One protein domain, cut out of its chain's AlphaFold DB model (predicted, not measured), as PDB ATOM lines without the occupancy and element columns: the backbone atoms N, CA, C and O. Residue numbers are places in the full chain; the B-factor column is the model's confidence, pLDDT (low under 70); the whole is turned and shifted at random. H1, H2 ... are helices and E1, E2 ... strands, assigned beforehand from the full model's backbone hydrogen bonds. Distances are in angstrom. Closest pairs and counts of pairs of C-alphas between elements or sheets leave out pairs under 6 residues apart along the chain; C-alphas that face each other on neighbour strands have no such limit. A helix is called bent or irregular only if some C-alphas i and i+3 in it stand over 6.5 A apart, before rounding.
ATOM      1  N   TYR A 190       9.604 -12.659  38.737       96.50
ATOM      2  CA  TYR A 190       8.807 -11.618  38.128       96.50
ATOM      3  C   TYR A 190       8.096 -12.172  36.904       96.50
ATOM      4  O   TYR A 190       8.664 -12.947  36.134       96.50
ATOM      5  N   ILE A 191       6.865 -11.728  36.693       95.88
ATOM      6  CA  ILE A 191       6.091 -11.977  35.487       95.88
ATOM      7  C   ILE A 191       6.146 -10.720  34.629       95.88
ATOM      8  O   ILE A 191       5.603  -9.685  35.008       95.88
ATOM      9  N   VAL A 192       6.759 -10.818  33.452       96.88
ATOM     10  CA  VAL A 192       6.794  -9.727  32.474       96.88
ATOM     11  C   VAL A 192       5.681  -9.959  31.461       96.88
ATOM     12  O   VAL A 192       5.769 -10.863  30.628       96.88
ATOM     13  N   LYS A 193       4.617  -9.160  31.541       94.25
ATOM     14  CA  LYS A 193       3.486  -9.153  30.601       94.25
ATOM     15  C   LYS A 193       3.598  -7.926  29.703       94.25
ATOM     16  O   LYS A 193       3.976  -6.859  30.163       94.25
ATOM     17  N   PHE A 194       3.256  -8.066  28.430       92.06
ATOM     18  CA  PHE A 194       3.191  -6.924  27.518       92.06
ATOM     19  C   PHE A 194       1.747  -6.482  27.336       92.06
ATOM     20  O   PHE A 194       0.827  -7.265  27.559       92.06
ATOM     21  N   ASP A 195       1.568  -5.235  26.931       90.06
ATOM     22  CA  ASP A 195       0.297  -4.687  26.472       90.06
ATOM     23  C   ASP A 195       0.575  -3.606  25.420       90.06
ATOM     24  O   ASP A 195       1.691  -3.083  25.343       90.06
ATOM     25  N   GLY A 196      -0.411  -3.249  24.606       84.44
ATOM     26  CA  GLY A 196      -0.275  -2.206  23.600       84.44
ATOM     27  C   GLY A 196      -1.367  -2.225  22.537       84.44
ATOM     28  O   GLY A 196      -2.443  -2.782  22.734       84.44
ATOM     29  N   ALA A 197      -1.083  -1.573  21.407       69.56
ATOM     30  CA  ALA A 197      -2.029  -1.377  20.307       69.56
ATOM     31  C   ALA A 197      -2.478  -2.693  19.632       69.56
ATOM     32  O   ALA A 197      -1.880  -3.747  19.834       69.56
ATOM     33  N   ASP A 198      -3.479  -2.610  18.748       74.94
ATOM     34  CA  ASP A 198      -4.065  -3.751  18.013       74.94
ATOM     35  C   ASP A 198      -3.083  -4.487  17.070       74.94
ATOM     36  O   ASP A 198      -3.435  -5.497  16.458       74.94
ATOM     37  N   GLN A 199      -1.852  -3.984  16.925       77.81
ATOM     38  CA  GLN A 199      -0.803  -4.584  16.108       77.81
ATOM     39  C   GLN A 199       0.193  -5.362  16.975       77.81
ATOM     40  O   GLN A 199       0.943  -4.783  17.763       77.81
ATOM     41  N   TYR A 200       0.264  -6.673  16.750       83.75
ATOM     42  CA  TYR A 200       1.236  -7.540  17.411       83.75
ATOM     43  C   TYR A 200       2.621  -7.436  16.754       83.75
ATOM     44  O   TYR A 200       2.729  -7.488  15.525       83.75
ATOM     45  N   PRO A 201       3.696  -7.303  17.546       87.31
ATOM     46  CA  PRO A 201       5.038  -7.130  17.018       87.31
ATOM     47  C   PRO A 201       5.666  -8.444  16.550       87.31
ATOM     48  O   PRO A 201       5.542  -9.489  17.196       87.31
ATOM     49  N   ALA A 202       6.428  -8.366  15.459       87.31
ATOM     50  CA  ALA A 202       7.290  -9.448  14.987       87.31
ATOM     51  C   ALA A 202       8.603  -9.535  15.786       87.31
ATOM     52  O   ALA A 202       9.302 -10.545  15.733       87.31
ATOM     53  N   ALA A 203       8.935  -8.489  16.541       91.06
ATOM     54  CA  ALA A 203      10.051  -8.473  17.472       91.06
ATOM     55  C   ALA A 203       9.794  -7.491  18.620       91.06
ATOM     56  O   ALA A 203       9.307  -6.384  18.389       91.06
ATOM     57  N   ILE A 204      10.174  -7.870  19.839       94.44
ATOM     58  CA  ILE A 204      10.227  -6.967  20.994       94.44
ATOM     59  C   ILE A 204      11.627  -7.027  21.585       94.44
ATOM     60  O   ILE A 204      12.106  -8.101  21.932       94.44
ATOM     61  N   HIS A 205      12.249  -5.869  21.746       97.38
ATOM     62  CA  HIS A 205      13.460  -5.683  22.523       97.38
ATOM     63  C   HIS A 205      13.117  -4.895  23.787       97.38
ATOM     64  O   HIS A 205      12.674  -3.747  23.703       97.38
ATOM     65  N   ILE A 206      13.322  -5.507  24.949       98.19
ATOM     66  CA  ILE A 206      13.113  -4.878  26.251       98.19
ATOM     67  C   ILE A 206      14.434  -4.777  27.010       98.19
ATOM     68  O   ILE A 206      15.207  -5.732  27.077       98.19
ATOM     69  N   GLN A 207      14.669  -3.601  27.583       98.19
ATOM     70  CA  GLN A 207      15.749  -3.346  28.525       98.19
ATOM     71  C   GLN A 207      15.161  -3.288  29.927       98.19
ATOM     72  O   GLN A 207      14.195  -2.559  30.170       98.19
ATOM     73  N   LEU A 208      15.746  -4.067  30.825       98.19
ATOM     74  CA  LEU A 208      15.345  -4.211  32.210       98.19
ATOM     75  C   LEU A 208      16.517  -3.827  33.119       98.19
ATOM     76  O   LEU A 208      17.675  -4.026  32.757       98.19
ATOM     77  N   THR A 209      16.204  -3.328  34.305       97.62
ATOM     78  CA  THR A 209      17.156  -3.164  35.413       97.62
ATOM     79  C   THR A 209      16.664  -3.933  36.621       97.62
ATOM     80  O   THR A 209      15.453  -4.057  36.795       97.62
ATOM     81  N   HIS A 210      17.575  -4.405  37.459       96.69
ATOM     82  CA  HIS A 210      17.270  -5.050  38.735       96.69
ATOM     83  C   HIS A 210      18.425  -4.848  39.719       96.69
ATOM     84  O   HIS A 210      19.508  -4.402  39.329       96.69
ATOM     85  N   ASP A 211      18.168  -5.175  40.982       95.06
ATOM     86  CA  ASP A 211      19.157  -5.168  42.054       95.06
ATOM     87  C   ASP A 211      19.408  -6.604  42.562       95.06
ATOM     88  O   ASP A 211      18.467  -7.404  42.625       95.06
ATOM     89  N   PRO A 212      20.634  -6.949  42.996       91.81
ATOM     90  CA  PRO A 212      20.887  -8.190  43.725       91.81
ATOM     91  C   PRO A 212      20.029  -8.293  44.995       91.81
ATOM     92  O   PRO A 212      19.966  -7.345  45.780       91.81
ATOM     93  N   ASP A 213      19.417  -9.453  45.250       89.50
ATOM     94  CA  ASP A 213      18.812  -9.735  46.554       89.50
ATOM     95  C   ASP A 213      19.857 -10.300  47.525       89.50
ATOM     96  O   ASP A 213      19.984 -11.513  47.709       89.50
ATOM     97  N   GLU A 214      20.609  -9.416  48.180       86.00
ATOM     98  CA  GLU A 214      21.618  -9.823  49.166       86.00
ATOM     99  C   GLU A 214      21.010 -10.595  50.354       86.00
ATOM    100  O   GLU A 214      21.697 -11.400  50.988       86.00
ATOM    101  N   THR A 215      19.721 -10.395  50.652       84.44
ATOM    102  CA  THR A 215      19.050 -11.060  51.780       84.44
ATOM    103  C   THR A 215      18.713 -12.517  51.483       84.44
ATOM    104  O   THR A 215      18.773 -13.353  52.385       84.44
ATOM    105  N   ALA A 216      18.452 -12.836  50.214       78.00
ATOM    106  CA  ALA A 216      18.262 -14.196  49.713       78.00
ATOM    107  C   ALA A 216      19.561 -14.830  49.169       78.00
ATOM    108  O   ALA A 216      19.522 -15.886  48.531       78.00
ATOM    109  N   GLY A 217      20.720 -14.197  49.392       78.81
ATOM    110  CA  GLY A 217      22.019 -14.675  48.904       78.81
ATOM    111  C   GLY A 217      22.194 -14.575  47.385       78.81
ATOM    112  O   GLY A 217      22.982 -15.324  46.812       78.81
ATOM    113  N   GLY A 218      21.438 -13.697  46.724       77.12
ATOM    114  CA  GLY A 218      21.536 -13.432  45.295       77.12
ATOM    115  C   GLY A 218      22.784 -12.628  44.933       77.12
ATOM    116  O   GLY A 218      23.116 -11.637  45.575       77.12
ATOM    117  N   GLU A 219      23.458 -13.034  43.855       79.75
ATOM    118  CA  GLU A 219      24.625 -12.330  43.296       79.75
ATOM    119  C   GLU A 219      24.238 -11.331  42.187       79.75
ATOM    120  O   GLU A 219      25.102 -10.814  41.482       79.75
ATOM    121  N   GLY A 220      22.935 -11.080  41.998       79.44
ATOM    122  CA  GLY A 220      22.417 -10.261  40.899       79.44
ATOM    123  C   GLY A 220      22.347 -10.993  39.561       79.44
ATOM    124  O   GLY A 220      22.183 -10.359  38.532       79.44
ATOM    125  N   ILE A 221      22.486 -12.319  39.521       86.31
ATOM    126  CA  ILE A 221      22.424 -13.056  38.252       86.31
ATOM    127  C   ILE A 221      20.969 -13.386  37.935       86.31
ATOM    128  O   ILE A 221      20.396 -14.334  38.475       86.31
ATOM    129  N   ALA A 222      20.386 -12.630  37.013       93.56
ATOM    130  CA  ALA A 222      19.014 -12.847  36.588       93.56
ATOM    131  C   ALA A 222      18.907 -13.932  35.495       93.56
ATOM    132  O   ALA A 222      19.707 -14.017  34.559       93.56
ATOM    133  N   TYR A 223      17.866 -14.759  35.582       94.94
ATOM    134  CA  TYR A 223      17.570 -15.859  34.667       94.94
ATOM    135  C   TYR A 223      16.194 -15.684  34.027       94.94
ATOM    136  O   TYR A 223      15.189 -15.523  34.719       94.94
ATOM    137  N   VAL A 224      16.138 -15.744  32.694       96.44
ATOM    138  CA  VAL A 224      14.886 -15.632  31.938       96.44
ATOM    139  C   VAL A 224      14.317 -17.018  31.665       96.44
ATOM    140  O   VAL A 224      14.976 -17.874  31.078       96.44
ATOM    141  N   VAL A 225      13.052 -17.219  32.029       94.69
ATOM    142  CA  VAL A 225      12.314 -18.451  31.750       94.69
ATOM    143  C   VAL A 225      11.286 -18.187  30.662       94.69
ATOM    144  O   VAL A 225      10.392 -17.348  30.804       94.69
ATOM    145  N   ASN A 226      11.384 -18.951  29.574       91.75
ATOM    146  CA  ASN A 226      10.308 -19.049  28.603       91.75
ATOM    147  C   ASN A 226       9.364 -20.183  29.026       91.75
ATOM    148  O   ASN A 226       9.783 -21.335  28.919       91.75
ATOM    149  N   PRO A 227       8.115 -19.910  29.456       85.06
ATOM    150  CA  PRO A 227       7.199 -20.984  29.834       85.06
ATOM    151  C   PRO A 227       6.983 -21.976  28.691       85.06
ATOM    152  O   PRO A 227       6.830 -23.163  28.951       85.06
ATOM    153  N   ARG A 228       7.018 -21.511  27.427       75.56
ATOM    154  CA  ARG A 228       6.897 -22.360  26.232       75.56
ATOM    155  C   ARG A 228       7.695 -21.848  25.033       75.56
ATOM    156  O   ARG A 228       7.451 -20.760  24.508       75.56
ATOM    157  N   THR A 229       8.644 -22.665  24.583       70.75
ATOM    158  CA  THR A 229       9.634 -22.331  23.543       70.75
ATOM    159  C   THR A 229       9.120 -22.512  22.120       70.75
ATOM    160  O   THR A 229       9.655 -21.917  21.189       70.75
ATOM    161  N   GLU A 230       8.041 -23.265  21.914       71.19
ATOM    162  CA  GLU A 230       7.533 -23.570  20.575       71.19
ATOM    163  C   GLU A 230       6.757 -22.417  19.917       71.19
ATOM    164  O   GLU A 230       6.340 -22.552  18.772       71.19
ATOM    165  N   ARG A 231       6.534 -21.303  20.632       74.69
ATOM    166  CA  ARG A 231       5.757 -20.138  20.148       74.69
ATOM    167  C   ARG A 231       6.562 -18.863  19.962       74.69
ATOM    168  O   ARG A 231       6.144 -17.965  19.229       74.69
ATOM    169  N   LYS A 232       7.675 -18.752  20.680       84.94
ATOM    170  CA  LYS A 232       8.606 -17.636  20.588       84.94
ATOM    171  C   LYS A 232       9.995 -18.088  20.983       84.94
ATOM    172  O   LYS A 232      10.158 -18.955  21.843       84.94
ATOM    173  N   ASN A 233      10.978 -17.403  20.434       88.56
ATOM    174  CA  ASN A 233      12.339 -17.443  20.913       88.56
ATOM    175  C   ASN A 233      12.550 -16.291  21.894       88.56
ATOM    176  O   ASN A 233      12.103 -15.165  21.651       88.56
ATOM    177  N   LEU A 234      13.254 -16.595  22.980       93.44
ATOM    178  CA  LEU A 234      13.822 -15.610  23.888       93.44
ATOM    179  C   LEU A 234      15.338 -15.709  23.779       93.44
ATOM    180  O   LEU A 234      15.894 -16.799  23.891       93.44
ATOM    181  N   SER A 235      15.996 -14.577  23.586       95.81
ATOM    182  CA  SER A 235      17.437 -14.447  23.786       95.81
ATOM    183  C   SER A 235      17.677 -13.299  24.744       95.81
ATOM    184  O   SER A 235      17.090 -12.231  24.564       95.81
ATOM    185  N   TRP A 236      18.522 -13.510  25.741       97.19
ATOM    186  CA  TRP A 236      18.795 -12.504  26.751       97.19
ATOM    187  C   TRP A 236      20.264 -12.483  27.139       97.19
ATOM    188  O   TRP A 236      20.997 -13.454  26.944       97.19
ATOM    189  N   THR A 237      20.667 -11.355  27.699       97.00
ATOM    190  CA  THR A 237      21.956 -11.158  28.357       97.00
ATOM    191  C   THR A 237      21.715 -10.383  29.635       97.00
ATOM    192  O   THR A 237      20.843  -9.513  29.657       97.00
ATOM    193  N   ASP A 238      22.503 -10.667  30.659       95.56
ATOM    194  CA  ASP A 238      22.469  -9.973  31.937       95.56
ATOM    195  C   ASP A 238      23.903  -9.660  32.377       95.56
ATOM    196  O   ASP A 238      24.801 -10.481  32.168       95.56
ATOM    197  N   ASP A 239      24.122  -8.462  32.917       92.38
ATOM    198  CA  ASP A 239      25.426  -8.006  33.416       92.38
ATOM    199  C   ASP A 239      25.487  -7.852  34.946       92.38
ATOM    200  O   ASP A 239      26.457  -7.298  35.467       92.38
ATOM    201  N   GLY A 240      24.471  -8.345  35.662       90.62
ATOM    202  CA  GLY A 240      24.344  -8.241  37.114       90.62
ATOM    203  C   GLY A 240      23.457  -7.092  37.601       90.62
ATOM    204  O   GLY A 240      23.082  -7.076  38.768       90.62
ATOM    205  N   THR A 241      23.113  -6.132  36.735       92.88
ATOM    206  CA  THR A 241      22.173  -5.033  37.064       92.88
ATOM    207  C   THR A 241      21.293  -4.617  35.888       92.88
ATOM    208  O   THR A 241      20.210  -4.063  36.078       92.88
ATOM    209  N   ASN A 242      21.739  -4.878  34.658       95.56
ATOM    210  CA  ASN A 242      21.011  -4.606  33.432       95.56
ATOM    211  C   ASN A 242      20.809  -5.903  32.662       95.56
ATOM    212  O   ASN A 242      21.757  -6.620  32.337       95.56
ATOM    213  N   MET A 243      19.561  -6.128  32.270       96.75
ATOM    214  CA  MET A 243      19.169  -7.235  31.420       96.75
ATOM    215  C   MET A 243      18.608  -6.709  30.106       96.75
ATOM    216  O   MET A 243      17.845  -5.744  30.057       96.75
ATOM    217  N   GLN A 244      18.952  -7.381  29.016       97.81
ATOM    218  CA  GLN A 244      18.308  -7.178  27.724       97.81
ATOM    219  C   GLN A 244      17.629  -8.471  27.321       97.81
ATOM    220  O   GLN A 244      18.246  -9.532  27.384       97.81
ATOM    221  N   VAL A 245      16.374  -8.385  26.891       98.00
ATOM    222  CA  VAL A 245      15.622  -9.530  26.377       98.00
ATOM    223  C   VAL A 245      15.096  -9.184  24.994       98.00
ATOM    224  O   VAL A 245      14.453  -8.155  24.786       98.00
ATOM    225  N   MET A 246      15.365 -10.065  24.040       97.06
ATOM    226  CA  MET A 246      14.809 -10.021  22.699       97.06
ATOM    227  C   MET A 246      13.823 -11.174  22.533       97.06
ATOM    228  O   MET A 246      14.149 -12.337  22.782       97.06
ATOM    229  N   ILE A 247      12.616 -10.832  22.097       93.75
ATOM    230  CA  ILE A 247      11.504 -11.744  21.863       93.75
ATOM    231  C   ILE A 247      11.216 -11.750  20.371       93.75
ATOM    232  O   ILE A 247      10.965 -10.699  19.781       93.75
ATOM    233  N   THR A 248      11.198 -12.933  19.769       89.44
ATOM    234  CA  THR A 248      10.758 -13.123  18.379       89.44
ATOM    235  C   THR A 248       9.752 -14.268  18.321       89.44
ATOM    236  O   THR A 248      10.005 -15.309  18.927       89.44
ATOM    237  N   PRO A 249       8.602 -14.133  17.645       81.25
ATOM    238  CA  PRO A 249       7.686 -15.250  17.440       81.25
ATOM    239  C   PRO A 249       8.368 -16.410  16.697       81.25
ATOM    240  O   PRO A 249       9.201 -16.184  15.821       81.25
ATOM    241  N   SER A 250       8.008 -17.652  17.023       71.31
ATOM    242  CA  SER A 250       8.401 -18.838  16.256       71.31
ATOM    243  C   SER A 250       7.178 -19.388  15.515       71.31
ATOM    244  O   SER A 250       6.169 -19.756  16.110       71.31
ATOM    245  N   GLY A 251       7.239 -19.359  14.183       61.28
ATOM    246  CA  GLY A 251       6.156 -19.759  13.282       61.28
ATOM    247  C   GLY A 251       6.374 -19.201  11.875       61.28
ATOM    248  O   GLY A 251       6.993 -18.153  11.717       61.28
ATOM    249  N   ASP A 252       5.892 -19.905  10.849       47.25
ATOM    250  CA  ASP A 252       6.148 -19.570   9.436       47.25
ATOM    251  C   ASP A 252       5.302 -18.405   8.891       47.25
ATOM    252  O   ASP A 252       5.435 -18.043   7.726       47.25
ATOM    253  N   GLY A 253       4.430 -17.812   9.711       48.75
ATOM    254  CA  GLY A 253       3.556 -16.708   9.310       48.75
ATOM    255  C   GLY A 253       2.519 -17.067   8.238       48.75
ATOM    256  O   GLY A 253       1.815 -16.176   7.778       48.75
ATOM    257  N   THR A 254       2.393 -18.337   7.826       46.56
ATOM    258  CA  THR A 254       1.603 -18.703   6.637       46.56
ATOM    259  C   THR A 254       0.310 -19.460   6.902       46.56
ATOM    260  O   THR A 254      -0.460 -19.622   5.958       46.56
ATOM    261  N   TRP A 255      -0.009 -19.846   8.144       39.81
ATOM    262  CA  TRP A 255      -1.319 -20.450   8.443       39.81
ATOM    263  C   TRP A 255      -2.123 -19.811   9.586       39.81
ATOM    264  O   TRP A 255      -3.347 -19.847   9.505       39.81
ATOM    265  N   GLU A 256      -1.523 -19.154  10.590       41.88
ATOM    266  CA  GLU A 256      -2.280 -18.582  11.727       41.88
ATOM    267  C   GLU A 256      -1.617 -17.373  12.405       41.88
ATOM    268  O   GLU A 256      -1.363 -17.348  13.614       41.88
ATOM    269  N   ASP A 257      -1.469 -16.295  11.641       45.16
ATOM    270  CA  ASP A 257      -1.424 -14.923  12.181       45.16
ATOM    271  C   ASP A 257      -2.688 -14.606  13.036       45.16
ATOM    272  O   ASP A 257      -2.712 -13.744  13.915       45.16
ATOM    273  N   SER A 258      -3.742 -15.417  12.879       42.56
ATOM    274  CA  SER A 258      -4.944 -15.439  13.716       42.56
ATOM    275  C   SER A 258      -4.742 -16.006  15.125       42.56
ATOM    276  O   SER A 258      -5.579 -15.731  15.969       42.56
ATOM    277  N   ARG A 259      -3.682 -16.769  15.451       48.44
ATOM    278  CA  ARG A 259      -3.504 -17.307  16.820       48.44
ATOM    279  C   ARG A 259      -2.657 -16.398  17.719       48.44
ATOM    280  O   ARG A 259      -2.890 -16.367  18.920       48.44
ATOM    281  N   LEU A 260      -1.700 -15.619  17.209       49.34
ATOM    282  CA  LEU A 260      -1.101 -14.559  18.044       49.34
ATOM    283  C   LEU A 260      -2.117 -13.441  18.310       49.34
ATOM    284  O   LEU A 260      -2.194 -12.958  19.436       49.34
ATOM    285  N   SER A 261      -2.987 -13.151  17.337       48.59
ATOM    286  CA  SER A 261      -4.060 -12.167  17.487       48.59
ATOM    287  C   SER A 261      -5.319 -12.651  18.222       48.59
ATOM    288  O   SER A 261      -5.898 -11.862  18.963       48.59
ATOM    289  N   ALA A 262      -5.720 -13.928  18.121       50.00
ATOM    290  CA  ALA A 262      -6.882 -14.459  18.859       50.00
ATOM    291  C   ALA A 262      -6.629 -14.657  20.360       50.00
ATOM    292  O   ALA A 262      -7.579 -14.739  21.135       50.00
ATOM    293  N   TYR A 263      -5.363 -14.760  20.769       58.22
ATOM    294  CA  TYR A 263      -4.978 -15.063  22.153       58.22
ATOM    295  C   TYR A 263      -4.087 -13.984  22.790       58.22
ATOM    296  O   TYR A 263      -3.797 -14.036  23.986       58.22
ATOM    297  N   GLY A 264      -3.700 -12.984  21.996       73.06
ATOM    298  CA  GLY A 264      -3.216 -11.686  22.433       73.06
ATOM    299  C   GLY A 264      -1.874 -11.666  23.156       73.06
ATOM    300  O   GLY A 264      -1.038 -12.571  23.064       73.06
ATOM    301  N   TRP A 265      -1.678 -10.589  23.909       81.94
ATOM    302  CA  TRP A 265      -0.429 -10.249  24.585       81.94
ATOM    303  C   TRP A 265       0.084 -11.295  25.584       81.94
ATOM    304  O   TRP A 265       1.291 -11.364  25.833       81.94
ATOM    305  N   LYS A 266      -0.789 -12.179  26.088       83.88
ATOM    306  CA  LYS A 266      -0.419 -13.288  26.988       83.88
ATOM    307  C   LYS A 266       0.691 -14.167  26.414       83.88
ATOM    308  O   LYS A 266       1.511 -14.702  27.152       83.88
ATOM    309  N   ARG A 267       0.777 -14.281  25.086       81.44
ATOM    310  CA  ARG A 267       1.807 -15.088  24.415       81.44
ATOM    311  C   ARG A 267       3.210 -14.500  24.518       81.44
ATOM    312  O   ARG A 267       4.182 -15.253  24.457       81.44
ATOM    313  N   TYR A 268       3.340 -13.197  24.743       88.00
ATOM    314  CA  TYR A 268       4.634 -12.547  24.936       88.00
ATOM    315  C   TYR A 268       5.145 -12.673  26.382       88.00
ATOM    316  O   TYR A 268       6.345 -12.519  26.589       88.00
ATOM    317  N   LYS A 269       4.304 -13.108  27.339       92.06
ATOM    318  CA  LYS A 269       4.652 -13.293  28.763       92.06
ATOM    319  C   LYS A 269       5.899 -14.149  28.987       92.06
ATOM    320  O   LYS A 269       5.956 -15.278  28.500       92.06
ATOM    321  N   PHE A 270       6.857 -13.674  29.766       95.50
ATOM    322  CA  PHE A 270       7.990 -14.480  30.235       95.50
ATOM    323  C   PHE A 270       8.249 -14.225  31.720       95.50
ATOM    324  O   PHE A 270       7.660 -13.307  32.293       95.50
ATOM    325  N   TYR A 271       9.109 -15.041  32.330       96.38
ATOM    326  CA  TYR A 271       9.505 -14.859  33.724       96.38
ATOM    327  C   TYR A 271      10.966 -14.447  33.848       96.38
ATOM    328  O   TYR A 271      11.793 -14.849  33.029       96.38
ATOM    329  N   VAL A 272      11.276 -13.687  34.896       96.94
ATOM    330  CA  VAL A 272      12.648 -13.403  35.334       96.94
ATOM    331  C   VAL A 272      12.786 -13.869  36.779       96.94
ATOM    332  O   VAL A 272      11.960 -13.525  37.611       96.94
ATOM    333  N   THR A 273      13.797 -14.671  37.080       94.31
ATOM    334  CA  THR A 273      14.093 -15.204  38.422       94.31
ATOM    335  C   THR A 273      15.597 -15.093  38.699       94.31
ATOM    336  O   THR A 273      16.320 -14.557  37.863       94.31
ATOM    337  N   GLY A 274      16.084 -15.584  39.840       91.06
ATOM    338  CA  GLY A 274      17.515 -15.593  40.180       91.06
ATOM    339  C   GLY A 274      17.897 -14.766  41.409       91.06
ATOM    340  O   GLY A 274      19.001 -14.236  41.447       91.06
ATOM    341  N   ASN A 275      17.007 -14.655  42.405       88.25
ATOM    342  CA  ASN A 275      17.228 -13.874  43.634       88.25
ATOM    343  C   ASN A 275      17.647 -12.426  43.325       88.25
ATOM    344  O   ASN A 275      18.722 -11.956  43.701       88.25
ATOM    345  N   ILE A 276      16.778 -11.742  42.589       93.38
ATOM    346  CA  ILE A 276      16.890 -10.323  42.255       93.38
ATOM    347  C   ILE A 276      15.682  -9.577  42.821       93.38
ATOM    348  O   ILE A 276      14.621 -10.174  43.007       93.38
ATOM    349  N   THR A 277      15.834  -8.277  43.048       94.00
ATOM    350  CA  THR A 277      14.758  -7.376  43.478       94.00
ATOM    351  C   THR A 277      14.608  -6.195  42.518       94.00
ATOM    352  O   THR A 277      15.440  -5.982  41.632       94.00
ATOM    353  N   ASN A 278      13.534  -5.415  42.676       94.56
ATOM    354  CA  ASN A 278      13.315  -4.147  41.971       94.56
ATOM    355  C   ASN A 278      13.405  -4.246  40.437       94.56
ATOM    356  O   ASN A 278      13.885  -3.317  39.781       94.56
ATOM    357  N   LEU A 279      12.932  -5.346  39.841       97.19
ATOM    358  CA  LEU A 279      12.934  -5.488  38.385       97.19
ATOM    359  C   LEU A 279      12.058  -4.403  37.732       97.19
ATOM    360  O   LEU A 279      10.859  -4.305  37.994       97.19
ATOM    361  N   GLN A 280      12.645  -3.607  36.841       97.50
ATOM    362  CA  GLN A 280      11.979  -2.485  36.177       97.50
ATOM    363  C   GLN A 280      12.250  -2.477  34.677       97.50
ATOM    364  O   GLN A 280      13.368  -2.719  34.234       97.50
ATOM    365  N   ALA A 281      11.229  -2.139  33.886       97.38
ATOM    366  CA  ALA A 281      11.379  -1.913  32.455       97.38
ATOM    367  C   ALA A 281      11.872  -0.488  32.187       97.38
ATOM    368  O   ALA A 281      11.193   0.480  32.514       97.38
ATOM    369  N   GLN A 282      13.036  -0.371  31.548       97.19
ATOM    370  CA  GLN A 282      13.619   0.912  31.150       97.19
ATOM    371  C   GLN A 282      13.143   1.340  29.764       97.19
ATOM    372  O   GLN A 282      12.794   2.497  29.537       97.19
ATOM    373  N   ASN A 283      13.137   0.403  28.816       95.81
ATOM    374  CA  ASN A 283      12.734   0.673  27.444       95.81
ATOM    375  C   ASN A 283      12.107  -0.568  26.806       95.81
ATOM    376  O   ASN A 283      12.624  -1.672  26.963       95.81
ATOM    377  N   VAL A 284      11.032  -0.367  26.044       97.19
ATOM    378  CA  VAL A 284      10.374  -1.393  25.233       97.19
ATOM    379  C   VAL A 284      10.332  -0.891  23.795       97.19
ATOM    380  O   VAL A 284       9.607   0.045  23.471       97.19
ATOM    381  N   ASN A 285      11.107  -1.530  22.924       96.75
ATOM    382  CA  ASN A 285      11.093  -1.267  21.490       96.75
ATOM    383  C   ASN A 285      10.442  -2.449  20.785       96.75
ATOM    384  O   ASN A 285      10.862  -3.590  20.960       96.75
ATOM    385  N   ALA A 286       9.431  -2.178  19.973       93.75
ATOM    386  CA  ALA A 286       8.706  -3.192  19.230       93.75
ATOM    387  C   ALA A 286       8.805  -2.908  17.730       93.75
ATOM    388  O   ALA A 286       8.853  -1.746  17.326       93.75
ATOM    389  N   TYR A 287       8.834  -3.958  16.914       92.25
ATOM    390  CA  TYR A 287       8.996  -3.849  15.466       92.25
ATOM    391  C   TYR A 287       8.011  -4.752  14.724       92.25
ATOM    392  O   TYR A 287       7.693  -5.853  15.183       92.25
ATOM    393  N   ASP A 288       7.535  -4.288  13.569       88.25
ATOM    394  CA  ASP A 288       6.749  -5.097  12.637       88.25
ATOM    395  C   ASP A 288       7.632  -6.080  11.841       88.25
ATOM    396  O   ASP A 288       8.854  -6.128  12.002       88.25
ATOM    397  N   SER A 289       7.018  -6.885  10.971       85.44
ATOM    398  CA  SER A 289       7.717  -7.899  10.165       85.44
ATOM    399  C   SER A 289       8.675  -7.327   9.111       85.44
ATOM    400  O   SER A 289       9.474  -8.076   8.550       85.44
ATOM    401  N   VAL A 290       8.622  -6.018   8.846       88.50
ATOM    402  CA  VAL A 290       9.504  -5.296   7.915       88.50
ATOM    403  C   VAL A 290      10.568  -4.485   8.679       88.50
ATOM    404  O   VAL A 290      11.482  -3.929   8.073       88.50
ATOM    405  N   GLY A 291      10.500  -4.459  10.014       88.31
ATOM    406  CA  GLY A 291      11.432  -3.752  10.890       88.31
ATOM    407  C   GLY A 291      11.037  -2.306  11.203       88.31
ATOM    408  O   GLY A 291      11.855  -1.570  11.757       88.31
ATOM    409  N   ASN A 292       9.815  -1.871  10.878       93.06
ATOM    410  CA  ASN A 292       9.344  -0.545  11.279       93.06
ATOM    411  C   ASN A 292       8.975  -0.544  12.770       93.06
ATOM    412  O   ASN A 292       8.406  -1.526  13.253       93.06
ATOM    413  N   PRO A 293       9.255   0.545  13.506       94.00
ATOM    414  CA  PRO A 293       8.913   0.636  14.919       94.00
ATOM    415  C   PRO A 293       7.393   0.669  15.133       94.00
ATOM    416  O   PRO A 293       6.675   1.405  14.456       94.00
ATOM    417  N   ILE A 294       6.923  -0.081  16.129       90.88
ATOM    418  CA  ILE A 294       5.545  -0.065  16.631       90.88
ATOM    419  C   ILE A 294       5.535   0.709  17.951       90.88
ATOM    420  O   ILE A 294       6.256   0.376  18.892       90.88
ATOM    421  N   SER A 295       4.717   1.755  18.028       92.50
ATOM    422  CA  SER A 295       4.572   2.588  19.225       92.50
ATOM    423  C   SER A 295       3.472   2.086  20.160       92.50
ATOM    424  O   SER A 295       2.509   1.468  19.715       92.50
ATOM    425  N   GLY A 296       3.557   2.455  21.441       90.44
ATOM    426  CA  GLY A 296       2.492   2.209  22.421       90.44
ATOM    427  C   GLY A 296       2.529   0.824  23.064       90.44
ATOM    428  O   GLY A 296       1.602   0.479  23.788       90.44
ATOM    429  N   ILE A 297       3.586   0.046  22.819       91.88
ATOM    430  CA  ILE A 297       3.819  -1.216  23.517       91.88
ATOM    431  C   ILE A 297       4.460  -0.919  24.871       91.88
ATOM    432  O   ILE A 297       5.432  -0.169  24.955       91.88
ATOM    433  N   THR A 298       3.918  -1.507  25.928       94.38
ATOM    434  CA  THR A 298       4.395  -1.370  27.304       94.38
ATOM    435  C   THR A 298       4.635  -2.744  27.923       94.38
ATOM    436  O   THR A 298       4.132  -3.756  27.432       94.38
ATOM    437  N   ALA A 299       5.429  -2.778  28.992       96.12
ATOM    438  CA  ALA A 299       5.656  -3.973  29.793       96.12
ATOM    439  C   ALA A 299       5.155  -3.723  31.220       96.12
ATOM    440  O   ALA A 299       5.535  -2.741  31.855       96.12
ATOM    441  N   ASN A 300       4.304  -4.615  31.707       95.75
ATOM    442  CA  ASN A 300       3.854  -4.687  33.085       95.75
ATOM    443  C   ASN A 300       4.635  -5.802  33.788       95.75
ATOM    444  O   ASN A 300       4.678  -6.937  33.307       95.75
ATOM    445  N   ILE A 301       5.270  -5.452  34.902       97.19
ATOM    446  CA  ILE A 301       6.082  -6.358  35.705       97.19
ATOM    447  C   ILE A 301       5.341  -6.605  37.013       97.19
ATOM    448  O   ILE A 301       5.041  -5.665  37.747       97.19
ATOM    449  N   ILE A 302       5.054  -7.873  37.287       94.94
ATOM    450  CA  ILE A 302       4.391  -8.323  38.512       94.94
ATOM    451  C   ILE A 302       5.392  -9.161  39.293       94.94
ATOM    452  O   ILE A 302       5.930 -10.126  38.754       94.94
ATOM    453  N   GLU A 303       5.647  -8.800  40.541       93.12
ATOM    454  CA  GLU A 303       6.504  -9.565  41.441       93.12
ATOM    455  C   GLU A 303       5.730 -10.720  42.088       93.12
ATOM    456  O   GLU A 303       4.600 -10.540  42.542       93.12
ATOM    457  N   ARG A 304       6.345 -11.904  42.127       89.69
ATOM    458  CA  ARG A 304       5.911 -13.078  42.887       89.69
ATOM    459  C   ARG A 304       7.030 -13.452  43.851       89.69
ATOM    460  O   ARG A 304       8.021 -14.076  43.458       89.69
ATOM    461  N   SER A 305       6.875 -13.027  45.098       78.75
ATOM    462  CA  SER A 305       7.849 -13.266  46.159       78.75
ATOM    463  C   SER A 305       7.358 -14.364  47.082       78.75
ATOM    464  O   SER A 305       6.254 -14.294  47.607       78.75
TER     465      SER A 305
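This is residues 190 to 305 of the 311 residues of an uncharacterized protein of Thiohalobacter sp. COW1 (UniProt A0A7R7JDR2). Two four-stranded sheets lie face to face as an elongated sandwich, the chain wound over both as a jelly roll, one long hairpin of nested antiparallel pairs: E1 with E8, E2 with E7, E3 with E6, E4 with E5. An irregular helix, H1, sits at one end, and the link E2 to E3 lies at the other. The 116 printed residues hold eight named strands and one named helix, in the order E1 E2 E3 E4 E5 H1 E6 E7 E8; the class is mostly strand. The sheets run E3 E6 E1 E8 and E4 E5 E2 E7, both antiparallel. The whole is compact, with a radius of gyration of the C-alphas of 14.6 A, and spans 48 by 25 by 20 A.

Start at E1, residues 190 to 195, an inner strand antiparallel to its neighbour E8, residues 298 to 304; look for N 193 and O 300, 2.8 A apart, within hydrogen-bond range. Its other neighbour is E6, residues 270 to 273, also antiparallel, with N 192 and O 270 at 2.9 A. Beside E6 find the edge strand E3, residues 223 to 225, antiparallel, with N 223 and O 273 at 2.8 A. The other sheet, twisted, has E2, residues 203 to 212, antiparallel to E7, residues 276 to 287, with N 205 and O 285 at 2.8 A; E7 bends by 60 degrees at residue 279. E5, residues 242 to 249, is the other antiparallel neighbour of E2, with N 206 and O 245 at 2.9 A. E5 forms a hairpin with E4, residues 232 to 238, where N 235 and O 246 are 3.0 A apart. The facing parts of the two sheets are 8.9 A centre to centre; the closest C-alphas of E7 and E8 are those of Val 284 and Thr 298, 6.3 A apart. H1, residues 257 to 268, only grazes both sheets; its closest C-alphas to E1 are those of Trp 265 and Phe 194, 5.7 A apart. H1 is irregular, with C-alphas 262 and 265 9.6 A apart, and 4 of its 8 O i to N i+4 pairs are within hydrogen-bond range.

Find C-alpha 190 at (8.807, -11.618, 38.128), where E1 begins. E2 then runs 28.4 A, E4 19.5 A and E5 23.4 A. H1 begins at C-alpha 257, (-1.424, -14.923, 12.181). E7 runs 28.7 A, and E8 runs 19.6 A to C-alpha 304 at (5.911, -13.078, 42.887).

The C-alphas farthest apart are those of Thr 215 and Thr 254, 49.0 A. The printed part has no cut and no long link. In this model, pLDDT is under 70 at residue 197 and residues 251 to 263.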